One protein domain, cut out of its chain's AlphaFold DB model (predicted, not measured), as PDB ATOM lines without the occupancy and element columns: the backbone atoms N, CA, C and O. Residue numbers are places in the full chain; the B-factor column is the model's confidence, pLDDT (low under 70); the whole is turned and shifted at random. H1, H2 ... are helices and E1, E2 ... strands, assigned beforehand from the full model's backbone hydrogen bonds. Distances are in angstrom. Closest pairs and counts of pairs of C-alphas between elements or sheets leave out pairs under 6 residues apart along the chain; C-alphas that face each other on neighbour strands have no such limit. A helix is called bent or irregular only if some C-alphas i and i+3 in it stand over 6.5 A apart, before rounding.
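This is residues 42 to 141 of the 173 residues of the protein "Cytochrome_P460 domain-containing protein" of Spirochaeta thermophila (strain ATCC 49972 / DSM 6192 / RI 19.B1) (UniProt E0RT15). Look first for one twisted wall of five antiparallel strands, laid side by side in the order E1 E2 E3 E4 E5, with long links at opposite ends of E2 and two helices that only graze the sheet. The short H1 follows E1 near the beginning of E2, while the chain folds back from the edge strand E5 toward E4 and E3, where H2 grazes the sheet with residues 131 to 133. The printed part has 100 residues, with two named helices and five named strands in the order E1 H1 E2 E3 E4 E5 H2; the class is mixed, helices and strands, with 45 residues in named elements. The whole is compact, with a radius of gyration of the C-alphas of 14.4 A and spans of 41 by 28 by 25 A.

Begin at the inner strand E3, residues 97 to 103. On it, N 99 is 3.0 A from O 81 of E2, residues 78 to 84, and N 100 is 2.9 A from O 117 of E4, residues 114 to 120. Beyond E2 look for the edge strand E1, residues 51 to 56, where N 55 and O 80 are 2.8 A apart. Beyond E4 is the other edge strand, E5, residues 123 to 126, where N 125 and O 118 are 2.8 A apart. These four pairs are antiparallel, and E2 to E5 form a meander, each strand the antiparallel neighbour of the one before. The sheet is twisted, its C-alphas lying up to 4.3 A off the best plane. H1, residues 58 to 61, only grazes the sheet with residues 58 to 60; its closest C-alpha pair with E2 is Gly 60 and Met 78, 6.7 A. H2, residues 131 to 140, only grazes the sheet with residues 131 to 133; its closest C-alpha pair with E4 is Cys 132 and Trp 116, 6.9 A. H1 and H2 are apart. In H2, 3 of 6 O i to N i+4 pairs and 4 of 7 O i to N i+3 pairs are within hydrogen-bond range; H1 is too short for an i+4 pair.

Find C-alpha 97 at (215.322, 183.224, 225.365); from there E3 runs 20.0 A to C-alpha 103. E4 is 19.6 A long, E2 19.3 A, E1 17.4 A and E5 10.2 A. Find E1 beginning at C-alpha 51, (225.630, 186.888, 223.968). H1 measures 5.2 A. H2 runs 15.8 A to C-alpha 140 at (217.230, 205.699, 213.096); it is neither bent nor irregular, but only just: C-alphas 135 and 138 are 6.1 A apart.

The two C-alphas farthest apart are those of Ala 67 and Thr 89, 41.8 A, one in each long link. Those links are residues 62 to 77, between H1 and E2, and residues 85 to 96, between E2 and E3. Within the first, look for residues 64 to 65 in a short antiparallel pairing with residues 71 to 72. The printed part has no cut, its mean pLDDT is 95.3, and no printed residue is under 70.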
ATOM      1  N   TYR A  42     228.811 192.190 224.024       91.19
ATOM      2  CA  TYR A  42     229.079 193.419 224.772       91.19
ATOM      3  C   TYR A  42     227.802 194.015 225.397       91.19
ATOM      4  O   TYR A  42     226.678 193.673 224.990       91.19
ATOM      5  N   PRO A  43     227.928 194.910 226.399       91.31
ATOM      6  CA  PRO A  43     226.775 195.525 227.041       91.31
ATOM      7  C   PRO A  43     225.954 196.385 226.073       91.31
ATOM      8  O   PRO A  43     226.487 197.273 225.412       91.31
ATOM      9  N   ILE A  44     224.640 196.152 226.033       89.62
ATOM     10  CA  ILE A  44     223.669 196.997 225.322       89.62
ATOM     11  C   ILE A  44     222.564 197.385 226.318       89.62
ATOM     12  O   ILE A  44     222.030 196.490 226.989       89.62
ATOM     13  N   PRO A  45     222.209 198.680 226.451       88.12
ATOM     14  CA  PRO A  45     221.083 199.117 227.273       88.12
ATOM     15  C   PRO A  45     219.813 198.312 226.970       88.12
ATOM     16  O   PRO A  45     219.526 198.003 225.818       88.12
ATOM     17  N   GLY A  46     219.091 197.893 228.010       84.69
ATOM     18  CA  GLY A  46     217.906 197.036 227.866       84.69
ATOM     19  C   GLY A  46     218.182 195.562 227.515       84.69
ATOM     20  O   GLY A  46     217.266 194.749 227.576       84.69
ATOM     21  N   HIS A  47     219.427 195.176 227.209       86.00
ATOM     22  CA  HIS A  47     219.798 193.793 226.862       86.00
ATOM     23  C   HIS A  47     220.946 193.203 227.704       86.00
ATOM     24  O   HIS A  47     221.307 192.037 227.515       86.00
ATOM     25  N   GLY A  48     221.531 193.973 228.627       89.62
ATOM     26  CA  GLY A  48     222.589 193.512 229.536       89.62
ATOM     27  C   GLY A  48     223.869 193.114 228.797       89.62
ATOM     28  O   GLY A  48     224.198 193.720 227.782       89.62
ATOM     29  N   THR A  49     224.574 192.086 229.277       91.50
ATOM     30  CA  THR A  49     225.839 191.561 228.708       91.50
ATOM     31  C   THR A  49     225.683 190.207 228.006       91.50
ATOM     32  O   THR A  49     226.671 189.532 227.741       91.50
ATOM     33  N   ALA A  50     224.447 189.769 227.757       93.88
ATOM     34  CA  ALA A  50     224.175 188.483 227.121       93.88
ATOM     35  C   ALA A  50     224.802 188.385 225.720       93.88
ATOM     36  O   ALA A  50     224.840 189.368 224.980       93.88
ATOM     37  N   TYR A  51     225.219 187.181 225.336       96.81
ATOM     38  CA  TYR A  51     225.630 186.888 223.968       96.81
ATOM     39  C   TYR A  51     224.392 186.796 223.069       96.81
ATOM     40  O   TYR A  51     223.390 186.188 223.461       96.81
ATOM     41  N   ARG A  52     224.427 187.387 221.870       96.69
ATOM     42  CA  ARG A  52     223.284 187.372 220.940       96.69
ATOM     43  C   ARG A  52     223.667 187.022 219.508       96.69
ATOM     44  O   ARG A  52     224.743 187.373 219.027       96.69
ATOM     45  N   ARG A  53     222.711 186.423 218.799       97.00
ATOM     46  CA  ARG A  53     222.710 186.250 217.338       97.00
ATOM     47  C   ARG A  53     221.382 186.743 216.792       97.00
ATOM     48  O   ARG A  53     220.357 186.557 217.439       97.00
ATOM     49  N   ILE A  54     221.406 187.392 215.633       97.81
ATOM     50  CA  ILE A  54     220.219 188.017 215.042       97.81
ATOM     51  C   ILE A  54     220.011 187.455 213.643       97.81
ATOM     52  O   ILE A  54     220.939 187.456 212.834       97.81
ATOM     53  N   TYR A  55     218.790 187.009 213.381       98.44
ATOM     54  CA  TYR A  55     218.325 186.418 212.136       98.44
ATOM     55  C   TYR A  55     217.167 187.244 211.578       98.44
ATOM     56  O   TYR A  55     216.404 187.824 212.350       98.44
ATOM     57  N   VAL A  56     217.023 187.286 210.258       98.69
ATOM     58  CA  VAL A  56     215.911 187.955 209.569       98.69
ATOM     59  C   VAL A  56     215.203 186.978 208.646       98.69
ATOM     60  O   VAL A  56     215.865 186.256 207.908       98.69
ATOM     61  N   SER A  57     213.875 186.946 208.697       98.56
ATOM     62  CA  SER A  57     213.066 186.076 207.847       98.56
ATOM     63  C   SER A  57     213.240 186.397 206.359       98.56
ATOM     64  O   SER A  57     213.648 187.514 206.023       98.56
ATOM     65  N   PRO A  58     212.902 185.459 205.455       98.38
ATOM     66  CA  PRO A  58     213.000 185.675 204.012       98.38
ATOM     67  C   PRO A  58     212.303 186.953 203.521       98.38
ATOM     68  O   PRO A  58     212.817 187.640 202.641       98.38
ATOM     69  N   GLU A  59     211.167 187.326 204.117       97.88
ATOM     70  CA  GLU A  59     210.447 188.568 203.804       97.88
ATOM     71  C   GLU A  59     211.326 189.800 204.062       97.88
ATOM     72  O   GLU A  59     211.398 190.714 203.238       97.88
ATOM     73  N   GLY A  60     212.064 189.795 205.174       97.94
ATOM     74  CA  GLY A  60     212.965 190.878 205.548       97.94
ATOM     75  C   GLY A  60     214.271 190.921 204.756       97.94
ATOM     76  O   GLY A  60     215.058 191.845 204.942       97.94
ATOM     77  N   GLU A  61     214.525 189.972 203.852       97.69
ATOM     78  CA  GLU A  61     215.712 190.011 202.991       97.69
ATOM     79  C   GLU A  61     215.621 191.093 201.901       97.69
ATOM     80  O   GLU A  61     216.641 191.508 201.343       97.69
ATOM     81  N   THR A  62     214.411 191.586 201.619       96.06
ATOM     82  CA  THR A  62     214.137 192.515 200.513       96.06
ATOM     83  C   THR A  62     213.431 193.800 200.966       96.06
ATOM     84  O   THR A  62     212.353 194.124 200.469       96.06
ATOM     85  N   PRO A  63     214.018 194.587 201.892       97.12
ATOM     86  CA  PRO A  63     213.421 195.856 202.290       97.12
ATOM     87  C   PRO A  63     213.360 196.825 201.107       97.12
ATOM     88  O   PRO A  63     214.266 196.878 200.263       97.12
ATOM     89  N   GLN A  64     212.331 197.667 201.095       97.25
ATOM     90  CA  GLN A  64     212.334 198.845 200.246       97.25
ATOM     91  C   GLN A  64     213.450 199.777 200.725       97.25
ATOM     92  O   GLN A  64     213.553 200.078 201.915       97.25
ATOM     93  N   ARG A  65     214.284 200.241 199.788       94.94
ATOM     94  CA  ARG A  65     215.354 201.196 200.079       94.94
ATOM     95  C   ARG A  65     215.050 202.566 199.498       94.94
ATOM     96  O   ARG A  65     214.764 202.677 198.305       94.94
ATOM     97  N   GLY A  66     215.139 203.596 200.332       93.12
ATOM     98  CA  GLY A  66     215.064 204.983 199.886       93.12
ATOM     99  C   GLY A  66     216.342 205.427 199.174       93.12
ATOM    100  O   GLY A  66     217.413 204.841 199.350       93.12
ATOM    101  N   ALA A  67     216.245 206.492 198.374       92.31
ATOM    102  CA  ALA A  67     217.406 207.100 197.714       92.31
ATOM    103  C   ALA A  67     218.425 207.667 198.721       92.31
ATOM    104  O   ALA A  67     219.618 207.738 198.441       92.31
ATOM    105  N   ASP A  68     217.953 208.029 199.913       91.50
ATOM    106  CA  ASP A  68     218.757 208.449 201.055       91.50
ATOM    107  C   ASP A  68     219.429 207.274 201.786       91.50
ATOM    108  O   ASP A  68     220.252 207.504 202.668       91.50
ATOM    109  N   GLY A  69     219.145 206.025 201.409       91.94
ATOM    110  CA  GLY A  69     219.636 204.818 202.075       91.94
ATOM    111  C   GLY A  69     218.773 204.355 203.248       91.94
ATOM    112  O   GLY A  69     219.226 203.499 204.006       91.94
ATOM    113  N   SER A  70     217.567 204.907 203.405       96.38
ATOM    114  CA  SER A  70     216.593 204.420 204.381       96.38
ATOM    115  C   SER A  70     216.126 202.994 204.077       96.38
ATOM    116  O   SER A  70     216.188 202.535 202.933       96.38
ATOM    117  N   TYR A  71     215.652 202.304 205.112       97.69
ATOM    118  CA  TYR A  71     215.077 200.965 205.048       97.69
ATOM    119  C   TYR A  71     213.607 201.023 205.449       97.69
ATOM    120  O   TYR A  71     213.261 201.671 206.432       97.69
ATOM    121  N   VAL A  72     212.759 200.305 204.718       98.06
ATOM    122  CA  VAL A  72     211.385 199.992 205.122       98.06
ATOM    123  C   VAL A  72     211.165 198.505 204.888       98.06
ATOM    124  O   VAL A  72     211.247 198.033 203.750       98.06
ATOM    125  N   TYR A  73     210.924 197.756 205.962       98.44
ATOM    126  CA  TYR A  73     210.710 196.314 205.872       98.44
ATOM    127  C   TYR A  73     209.256 195.995 205.498       98.44
ATOM    128  O   TYR A  73     208.340 196.666 205.988       98.44
ATOM    129  N   PRO A  74     209.018 194.979 204.647       98.25
ATOM    130  CA  PRO A  74     207.664 194.555 204.308       98.25
ATOM    131  C   PRO A  74     206.945 193.953 205.522       98.25
ATOM    132  O   PRO A  74     207.575 193.357 206.403       98.25
ATOM    133  N   GLU A  75     205.616 194.083 205.553       97.88
ATOM    134  CA  GLU A  75     204.766 193.371 206.515       97.88
ATOM    135  C   GLU A  75     205.068 191.864 206.484       97.88
ATOM    136  O   GLU A  75     205.327 191.289 205.427       97.88
ATOM    137  N   GLY A  76     205.076 191.234 207.656       96.88
ATOM    138  CA  GLY A  76     205.468 189.836 207.834       96.88
ATOM    139  C   GLY A  76     206.959 189.633 208.110       96.88
ATOM    140  O   GLY A  76     207.327 188.560 208.582       96.88
ATOM    141  N   THR A  77     207.808 190.651 207.914       98.62
ATOM    142  CA  THR A  77     209.228 190.571 208.297       98.62
ATOM    143  C   THR A  77     209.366 190.202 209.768       98.62
ATOM    144  O   THR A  77     208.846 190.907 210.631       98.62
ATOM    145  N   MET A  78     210.120 189.145 210.061       98.62
ATOM    146  CA  MET A  78     210.458 188.744 211.423       98.62
ATOM    147  C   MET A  78     211.964 188.854 211.655       98.62
ATOM    148  O   MET A  78     212.763 188.308 210.901       98.62
ATOM    149  N   VAL A  79     212.351 189.518 212.740       98.69
ATOM    150  CA  VAL A  79     213.736 189.588 213.211       98.69
ATOM    151  C   VAL A  79     213.831 188.816 214.514       98.69
ATOM    152  O   VAL A  79     213.281 189.238 215.530       98.69
ATOM    153  N   VAL A  80     214.528 187.683 214.495       98.44
ATOM    154  CA  VAL A  80     214.710 186.810 215.659       98.44
ATOM    155  C   VAL A  80     216.077 187.073 216.260       98.44
ATOM    156  O   VAL A  80     217.098 186.853 215.611       98.44
ATOM    157  N   LYS A  81     216.112 187.505 217.520       98.00
ATOM    158  CA  LYS A  81     217.346 187.585 218.298       98.00
ATOM    159  C   LYS A  81     217.381 186.461 219.321       98.00
ATOM    160  O   LYS A  81     216.609 186.466 220.279       98.00
ATOM    161  N   GLU A  82     218.304 185.533 219.117       97.69
ATOM    162  CA  GLU A  82     218.706 184.572 220.135       97.69
ATOM    163  C   GLU A  82     219.462 185.297 221.245       97.69
ATOM    164  O   GLU A  82     220.321 186.141 220.970       97.69
ATOM    165  N   VAL A  83     219.174 184.939 222.491       97.44
ATOM    166  CA  VAL A  83     219.865 185.463 223.665       97.44
ATOM    167  C   VAL A  83     220.396 184.294 224.479       97.44
ATOM    168  O   VAL A  83     219.647 183.393 224.853       97.44
ATOM    169  N   TYR A  84     221.690 184.342 224.774       97.06
ATOM    170  CA  TYR A  84     222.383 183.369 225.602       97.06
ATOM    171  C   TYR A  84     223.051 184.085 226.778       97.06
ATOM    172  O   TYR A  84     223.727 185.102 226.601       97.06
ATOM    173  N   ARG A  85     222.915 183.549 227.992       93.12
ATOM    174  CA  ARG A  85     223.589 184.065 229.195       93.12
ATOM    175  C   ARG A  85     225.107 184.019 229.054       93.12
ATOM    176  O   ARG A  85     225.800 184.869 229.603       93.12
ATOM    177  N   GLN A  86     225.608 183.032 228.321       91.44
ATOM    178  CA  GLN A  86     227.017 182.845 227.996       91.44
ATOM    179  C   GLN A  86     227.151 182.490 226.521       91.44
ATOM    180  O   GLN A  86     226.207 181.999 225.908       91.44
ATOM    181  N   ARG A  87     228.333 182.720 225.946       94.25
ATOM    182  CA  ARG A  87     228.602 182.314 224.567       94.25
ATOM    183  C   ARG A  87     228.356 180.804 224.414       94.25
ATOM    184  O   ARG A  87     228.946 180.043 225.181       94.25
ATOM    185  N   PRO A  88     227.526 180.367 223.452       94.06
ATOM    186  CA  PRO A  88     227.269 178.948 223.259       94.06
ATOM    187  C   PRO A  88     228.537 178.237 222.776       94.06
ATOM    188  O   PRO A  88     229.262 178.759 221.924       94.06
ATOM    189  N   THR A  89     228.804 177.050 223.320       94.62
ATOM    190  CA  THR A  89     229.937 176.193 222.910       94.62
ATOM    191  C   THR A  89     229.564 175.216 221.800       94.62
ATOM    192  O   THR A  89     230.447 174.675 221.143       94.62
ATOM    193  N   ASP A  90     228.265 175.004 221.594       93.44
ATOM    194  CA  ASP A  90     227.690 174.171 220.542       93.44
ATOM    195  C   ASP A  90     226.842 175.066 219.618       93.44
ATOM    196  O   ASP A  90     226.017 175.840 220.123       93.44
ATOM    197  N   PRO A  91     227.033 175.030 218.283       86.75
ATOM    198  CA  PRO A  91     226.164 175.748 217.360       86.75
ATOM    199  C   PRO A  91     224.683 175.410 217.543       86.75
ATOM    200  O   PRO A  91     223.886 176.327 217.393       86.75
ATOM    201  N   GLU A  92     224.324 174.187 217.934       91.12
ATOM    202  CA  GLU A  92     222.940 173.726 218.113       91.12
ATOM    203  C   GLU A  92     222.385 173.983 219.520       91.12
ATOM    204  O   GLU A  92     221.242 173.637 219.815       91.12
ATOM    205  N   GLN A  93     223.163 174.625 220.399       95.25
ATOM    206  CA  GLN A  93     222.698 174.973 221.736       95.25
ATOM    207  C   GLN A  93     221.421 175.823 221.668       95.25
ATOM    208  O   GLN A  93     221.367 176.851 220.982       95.25
ATOM    209  N   THR A  94     220.410 175.419 222.439       94.94
ATOM    210  CA  THR A  94     219.163 176.171 222.592       94.94
ATOM    211  C   THR A  94     219.432 177.529 223.263       94.94
ATOM    212  O   THR A  94     220.131 177.568 224.281       94.94
ATOM    213  N   PRO A  95     218.885 178.643 222.743       96.81
ATOM    214  CA  PRO A  95     218.967 179.947 223.399       96.81
ATOM    215  C   PRO A  95     218.221 179.957 224.738       96.81
ATOM    216  O   PRO A  95     217.199 179.290 224.884       96.81
ATOM    217  N   ASP A  96     218.675 180.765 225.698       96.62
ATOM    218  CA  ASP A  96     217.965 180.953 226.975       96.62
ATOM    219  C   ASP A  96     216.604 181.644 226.772       96.62
ATOM    220  O   ASP A  96     215.635 181.391 227.493       96.62
ATOM    221  N   MET A  97     216.540 182.544 225.791       97.06
ATOM    222  CA  MET A  97     215.322 183.224 225.365       97.06
ATOM    223  C   MET A  97     215.480 183.790 223.954       97.06
ATOM    224  O   MET A  97     216.588 183.953 223.434       97.06
ATOM    225  N   PHE A  98     214.351 184.166 223.373       97.81
ATOM    226  CA  PHE A  98     214.264 184.980 222.176       97.81
ATOM    227  C   PHE A  98     213.708 186.352 222.515       97.81
ATOM    228  O   PHE A  98     212.819 186.499 223.353       97.81
ATOM    229  N   THR A  99     214.183 187.350 221.787       96.94
ATOM    230  CA  THR A  99     213.494 188.636 221.640       96.94
ATOM    231  C   THR A  99     213.263 188.850 220.155       96.94
ATOM    232  O   THR A  99     214.187 188.635 219.367       96.94
ATOM    233  N   VAL A 100     212.047 189.202 219.762       98.00
ATOM    234  CA  VAL A 100     211.628 189.162 218.359       98.00
ATOM    235  C   VAL A 100     210.884 190.439 218.000       98.00
ATOM    236  O   VAL A 100     210.096 190.950 218.797       98.00
ATOM    237  N   MET A 101     211.138 190.927 216.788       98.25
ATOM    238  CA  MET A 101     210.379 192.001 216.149       98.25
ATOM    239  C   MET A 101     209.621 191.417 214.958       98.25
ATOM    240  O   MET A 101     210.218 190.686 214.169       98.25
ATOM    241  N   ILE A 102     208.333 191.729 214.808       98.19
ATOM    242  CA  ILE A 102     207.526 191.298 213.652       98.19
ATOM    243  C   ILE A 102     206.836 192.506 213.026       98.19
ATOM    244  O   ILE A 102     206.085 193.198 213.711       98.19
ATOM    245  N   LYS A 103     207.070 192.770 211.739       98.31
ATOM    246  CA  LYS A 103     206.450 193.889 211.025       98.31
ATOM    247  C   LYS A 103     204.972 193.575 210.825       98.31
ATOM    248  O   LYS A 103     204.625 192.692 210.047       98.31
ATOM    249  N   ALA A 104     204.112 194.282 211.543       97.50
ATOM    250  CA  ALA A 104     202.666 194.086 211.513       97.50
ATOM    251  C   ALA A 104     201.984 195.428 211.818       97.50
ATOM    252  O   ALA A 104     201.523 195.643 212.939       97.50
ATOM    253  N   PRO A 105     201.988 196.381 210.867       96.94
ATOM    254  CA  PRO A 105     201.512 197.742 211.115       96.94
ATOM    255  C   PRO A 105     200.012 197.808 211.425       96.94
ATOM    256  O   PRO A 105     199.591 198.663 212.196       96.94
ATOM    257  N   GLU A 106     199.229 196.867 210.896       95.88
ATOM    258  CA  GLU A 106     197.776 196.807 211.091       95.88
ATOM    259  C   GLU A 106     197.356 196.050 212.366       95.88
ATOM    260  O   GLU A 106     196.171 195.996 212.700       95.88
ATOM    261  N   ASP A 107     198.295 195.429 213.094       94.56
ATOM    262  CA  ASP A 107     197.973 194.749 214.351       94.56
ATOM    263  C   ASP A 107     197.848 195.778 215.494       94.56
ATOM    264  O   ASP A 107     198.779 196.545 215.733       94.56
ATOM    265  N   PRO A 108     196.752 195.801 216.276       93.69
ATOM    266  CA  PRO A 108     196.556 196.796 217.341       93.69
ATOM    267  C   PRO A 108     197.583 196.710 218.486       93.69
ATOM    268  O   PRO A 108     197.720 197.637 219.294       93.69
ATOM    269  N   ARG A 109     198.306 195.591 218.595       94.50
ATOM    270  CA  ARG A 109     199.385 195.397 219.574       94.50
ATOM    271  C   ARG A 109     200.710 196.002 219.093       94.50
ATOM    272  O   ARG A 109     201.655 196.069 219.872       94.50
ATOM    273  N   SER A 110     200.772 196.432 217.834       95.94
ATOM    274  CA  SER A 110     201.954 196.985 217.182       95.94
ATOM    275  C   SER A 110     202.357 198.341 217.763       95.94
ATOM    276  O   SER A 110     201.512 199.145 218.167       95.94
ATOM    277  N   ARG A 111     203.663 198.592 217.814       96.62
ATOM    278  CA  ARG A 111     204.318 199.821 218.280       96.62
ATOM    279  C   ARG A 111     205.429 200.151 217.286       96.62
ATOM    280  O   ARG A 111     206.232 199.275 216.968       96.62
ATOM    281  N   GLY A 112     205.409 201.343 216.698       95.50
ATOM    282  CA  GLY A 112     206.290 201.694 215.575       95.50
ATOM    283  C   GLY A 112     206.054 200.862 214.306       95.50
ATOM    284  O   GLY A 112     206.936 200.736 213.461       95.50
ATOM    285  N   GLY A 113     204.885 200.225 214.175       97.00
ATOM    286  CA  GLY A 113     204.597 199.267 213.102       97.00
ATOM    287  C   GLY A 113     205.186 197.866 213.320       97.00
ATOM    288  O   GLY A 113     205.097 197.022 212.422       97.00
ATOM    289  N   TRP A 114     205.750 197.602 214.504       98.31
ATOM    290  CA  TRP A 114     206.307 196.315 214.908       98.31
ATOM    291  C   TRP A 114     205.598 195.725 216.133       98.31
ATOM    292  O   TRP A 114     205.279 196.418 217.097       98.31
ATOM    293  N   ILE A 115     205.412 194.409 216.136       97.69
ATOM    294  CA  ILE A 115     205.123 193.633 217.342       97.69
ATOM    295  C   ILE A 115     206.446 193.278 218.002       97.69
ATOM    296  O   ILE A 115     207.334 192.714 217.362       97.69
ATOM    297  N   TRP A 116     206.543 193.566 219.294       97.56
ATOM    298  CA  TRP A 116     207.697 193.265 220.130       97.56
ATOM    299  C   TRP A 116     207.333 192.102 221.038       97.56
ATOM    300  O   TRP A 116     206.327 192.169 221.745       97.56
ATOM    301  N   LEU A 117     208.106 191.020 221.021       95.62
ATOM    302  CA  LEU A 117     207.839 189.885 221.901       95.62
ATOM    303  C   LEU A 117     209.104 189.280 222.497       95.62
ATOM    304  O   LEU A 117     210.196 189.357 221.930       95.62
ATOM    305  N   VAL A 118     208.920 188.651 223.649       96.12
ATOM    306  CA  VAL A 118     209.895 187.803 224.327       96.12
ATOM    307  C   VAL A 118     209.342 186.386 224.337       96.12
ATOM    308  O   VAL A 118     208.162 186.188 224.625       96.12
ATOM    309  N   GLN A 119     210.178 185.400 224.031       96.75
ATOM    310  CA  GLN A 119     209.805 183.990 224.117       96.75
ATOM    311  C   GLN A 119     210.846 183.213 224.923       96.75
ATOM    312  O   GLN A 119     212.042 183.338 224.669       96.75
ATOM    313  N   SER A 120     210.408 182.386 225.872       95.50
ATOM    314  CA  SER A 120     211.269 181.457 226.615       95.50
ATOM    315  C   SER A 120     210.578 180.100 226.704       95.50
ATOM    316  O   SER A 120     209.483 179.983 227.251       95.50
ATOM    317  N   GLY A 121     211.180 179.079 226.086       91.88
ATOM    318  CA  GLY A 121     210.506 177.802 225.855       91.88
ATOM    319  C   GLY A 121     209.190 177.997 225.095       91.88
ATOM    320  O   GLY A 121     209.174 178.559 223.992       91.88
ATOM    321  N   ASP A 122     208.093 177.560 225.714       91.25
ATOM    322  CA  ASP A 122     206.741 177.676 225.167       91.25
ATOM    323  C   ASP A 122     205.996 178.950 225.555       91.25
ATOM    324  O   ASP A 122     204.927 179.220 225.004       91.25
ATOM    325  N   GLU A 123     206.549 179.750 226.457       94.88
ATOM    326  CA  GLU A 123     205.932 180.998 226.877       94.88
ATOM    327  C   GLU A 123     206.264 182.107 225.881       94.88
ATOM    328  O   GLU A 123     207.432 182.361 225.581       94.88
ATOM    329  N   VAL A 124     205.229 182.787 225.381       96.00
ATOM    330  CA  VAL A 124     205.348 183.972 224.524       96.00
ATOM    331  C   VAL A 124     204.683 185.148 225.221       96.00
ATOM    332  O   VAL A 124     203.509 185.089 225.580       96.00
ATOM    333  N   MET A 125     205.421 186.244 225.350       95.19
ATOM    334  CA  MET A 125     204.937 187.506 225.890       95.19
ATOM    335  C   MET A 125     205.074 188.596 224.834       95.19
ATOM    336  O   MET A 125     206.182 188.916 224.414       95.19
ATOM    337  N   ILE A 126     203.954 189.199 224.440       95.56
ATOM    338  CA  ILE A 126     203.972 190.432 223.649       95.56
ATOM    339  C   ILE A 126     204.219 191.599 224.603       95.56
ATOM    340  O   ILE A 126     203.472 191.788 225.563       95.56
ATOM    341  N   VAL A 127     205.257 192.377 224.326       93.88
ATOM    342  CA  VAL A 127     205.607 193.583 225.073       93.88
ATOM    343  C   VAL A 127     204.751 194.725 224.534       93.88
ATOM    344  O   VAL A 127     204.952 195.195 223.418       93.88
ATOM    345  N   SER A 128     203.730 195.113 225.298       89.75
ATOM    346  CA  SER A 128     202.737 196.114 224.880       89.75
ATOM    347  C   SER A 128     203.088 197.554 225.264       89.75
ATOM    348  O   SER A 128     202.423 198.488 224.799       89.75
ATOM    349  N   ASP A 129     204.064 197.725 226.158       89.94
ATOM    350  CA  ASP A 129     204.617 199.029 226.508       89.94
ATOM    351  C   ASP A 129     205.527 199.566 225.386       89.94
ATOM    352  O   ASP A 129     205.876 198.862 224.438       89.94
ATOM    353  N   SER A 130     205.886 200.845 225.473       90.88
ATOM    354  CA  SER A 130     206.739 201.510 224.485       90.88
ATOM    355  C   SER A 130     208.237 201.340 224.766       90.88
ATOM    356  O   SER A 130     209.048 202.022 224.140       90.88
ATOM    357  N   PHE A 131     208.653 200.488 225.714       91.50
ATOM    358  CA  PHE A 131     210.060 200.375 226.107       91.50
ATOM    359  C   PHE A 131     210.935 199.889 224.947       91.50
ATOM    360  O   PHE A 131     211.963 200.499 224.650       91.50
ATOM    361  N   CYS A 132     210.519 198.816 224.267       94.62
ATOM    362  CA  CYS A 132     211.281 198.266 223.147       94.62
ATOM    363  C   CYS A 132     211.327 199.239 221.963       94.62
ATOM    364  O   CYS A 132     212.408 199.515 221.453       94.62
ATOM    365  N   GLU A 133     210.173 199.797 221.586       95.81
ATOM    366  CA  GLU A 133     210.053 200.788 220.511       95.81
ATOM    367  C   GLU A 133     210.952 202.004 220.768       95.81
ATOM    368  O   GLU A 133     211.825 202.290 219.954       95.81
ATOM    369  N   SER A 134     210.800 202.668 221.918       94.81
ATOM    370  CA  SER A 134     211.531 203.905 222.236       94.81
ATOM    371  C   SER A 134     213.047 203.713 222.273       94.81
ATOM    372  O   SER A 134     213.803 204.569 221.821       94.81
ATOM    373  N   CYS A 135     213.533 202.567 222.761       95.38
ATOM    374  CA  CYS A 135     214.962 202.269 222.690       95.38
ATOM    375  C   CYS A 135     215.423 202.071 221.237       95.38
ATOM    376  O   CYS A 135     216.492 202.556 220.854       95.38
ATOM    377  N   HIS A 136     214.611 201.393 220.426       97.62
ATOM    378  CA  HIS A 136     214.918 201.097 219.035       97.62
ATOM    379  C   HIS A 136     214.715 202.277 218.072       97.62
ATOM    380  O   HIS A 136     215.267 202.238 216.974       97.62
ATOM    381  N   GLU A 137     214.017 203.348 218.461       97.56
ATOM    382  CA  GLU A 137     213.991 204.609 217.700       97.56
ATOM    383  C   GLU A 137     215.408 205.127 217.430       97.56
ATOM    384  O   GLU A 137     215.688 205.608 216.334       97.56
ATOM    385  N   ASN A 138     216.335 204.921 218.375       97.06
ATOM    386  CA  ASN A 138     217.737 205.323 218.235       97.06
ATOM    387  C   ASN A 138     218.480 204.583 217.113       97.06
ATOM    388  O   ASN A 138     219.556 205.019 216.720       97.06
ATOM    389  N   ALA A 139     217.939 203.485 216.576       97.31
ATOM    390  CA  ALA A 139     218.495 202.864 215.377       97.31
ATOM    391  C   ALA A 139     218.384 203.785 214.151       97.31
ATOM    392  O   ALA A 139     219.162 203.658 213.208       97.31
ATOM    393  N   ASN A 140     217.434 204.723 214.163       97.94
ATOM    394  CA  ASN A 140     217.230 205.699 213.096       97.94
ATOM    395  C   ASN A 140     218.162 206.918 213.218       97.94
ATOM    396  O   ASN A 140     218.190 207.741 212.313       97.94
ATOM    397  N   GLU A 141     218.959 207.005 214.284       97.50
ATOM    398  CA  GLU A 141     219.880 208.108 214.578       97.50
ATOM    399  C   GLU A 141     221.339 207.616 214.617       97.50
ATOM    400  O   GLU A 141     221.575 206.406 214.665       97.50
TER     401      GLU A 141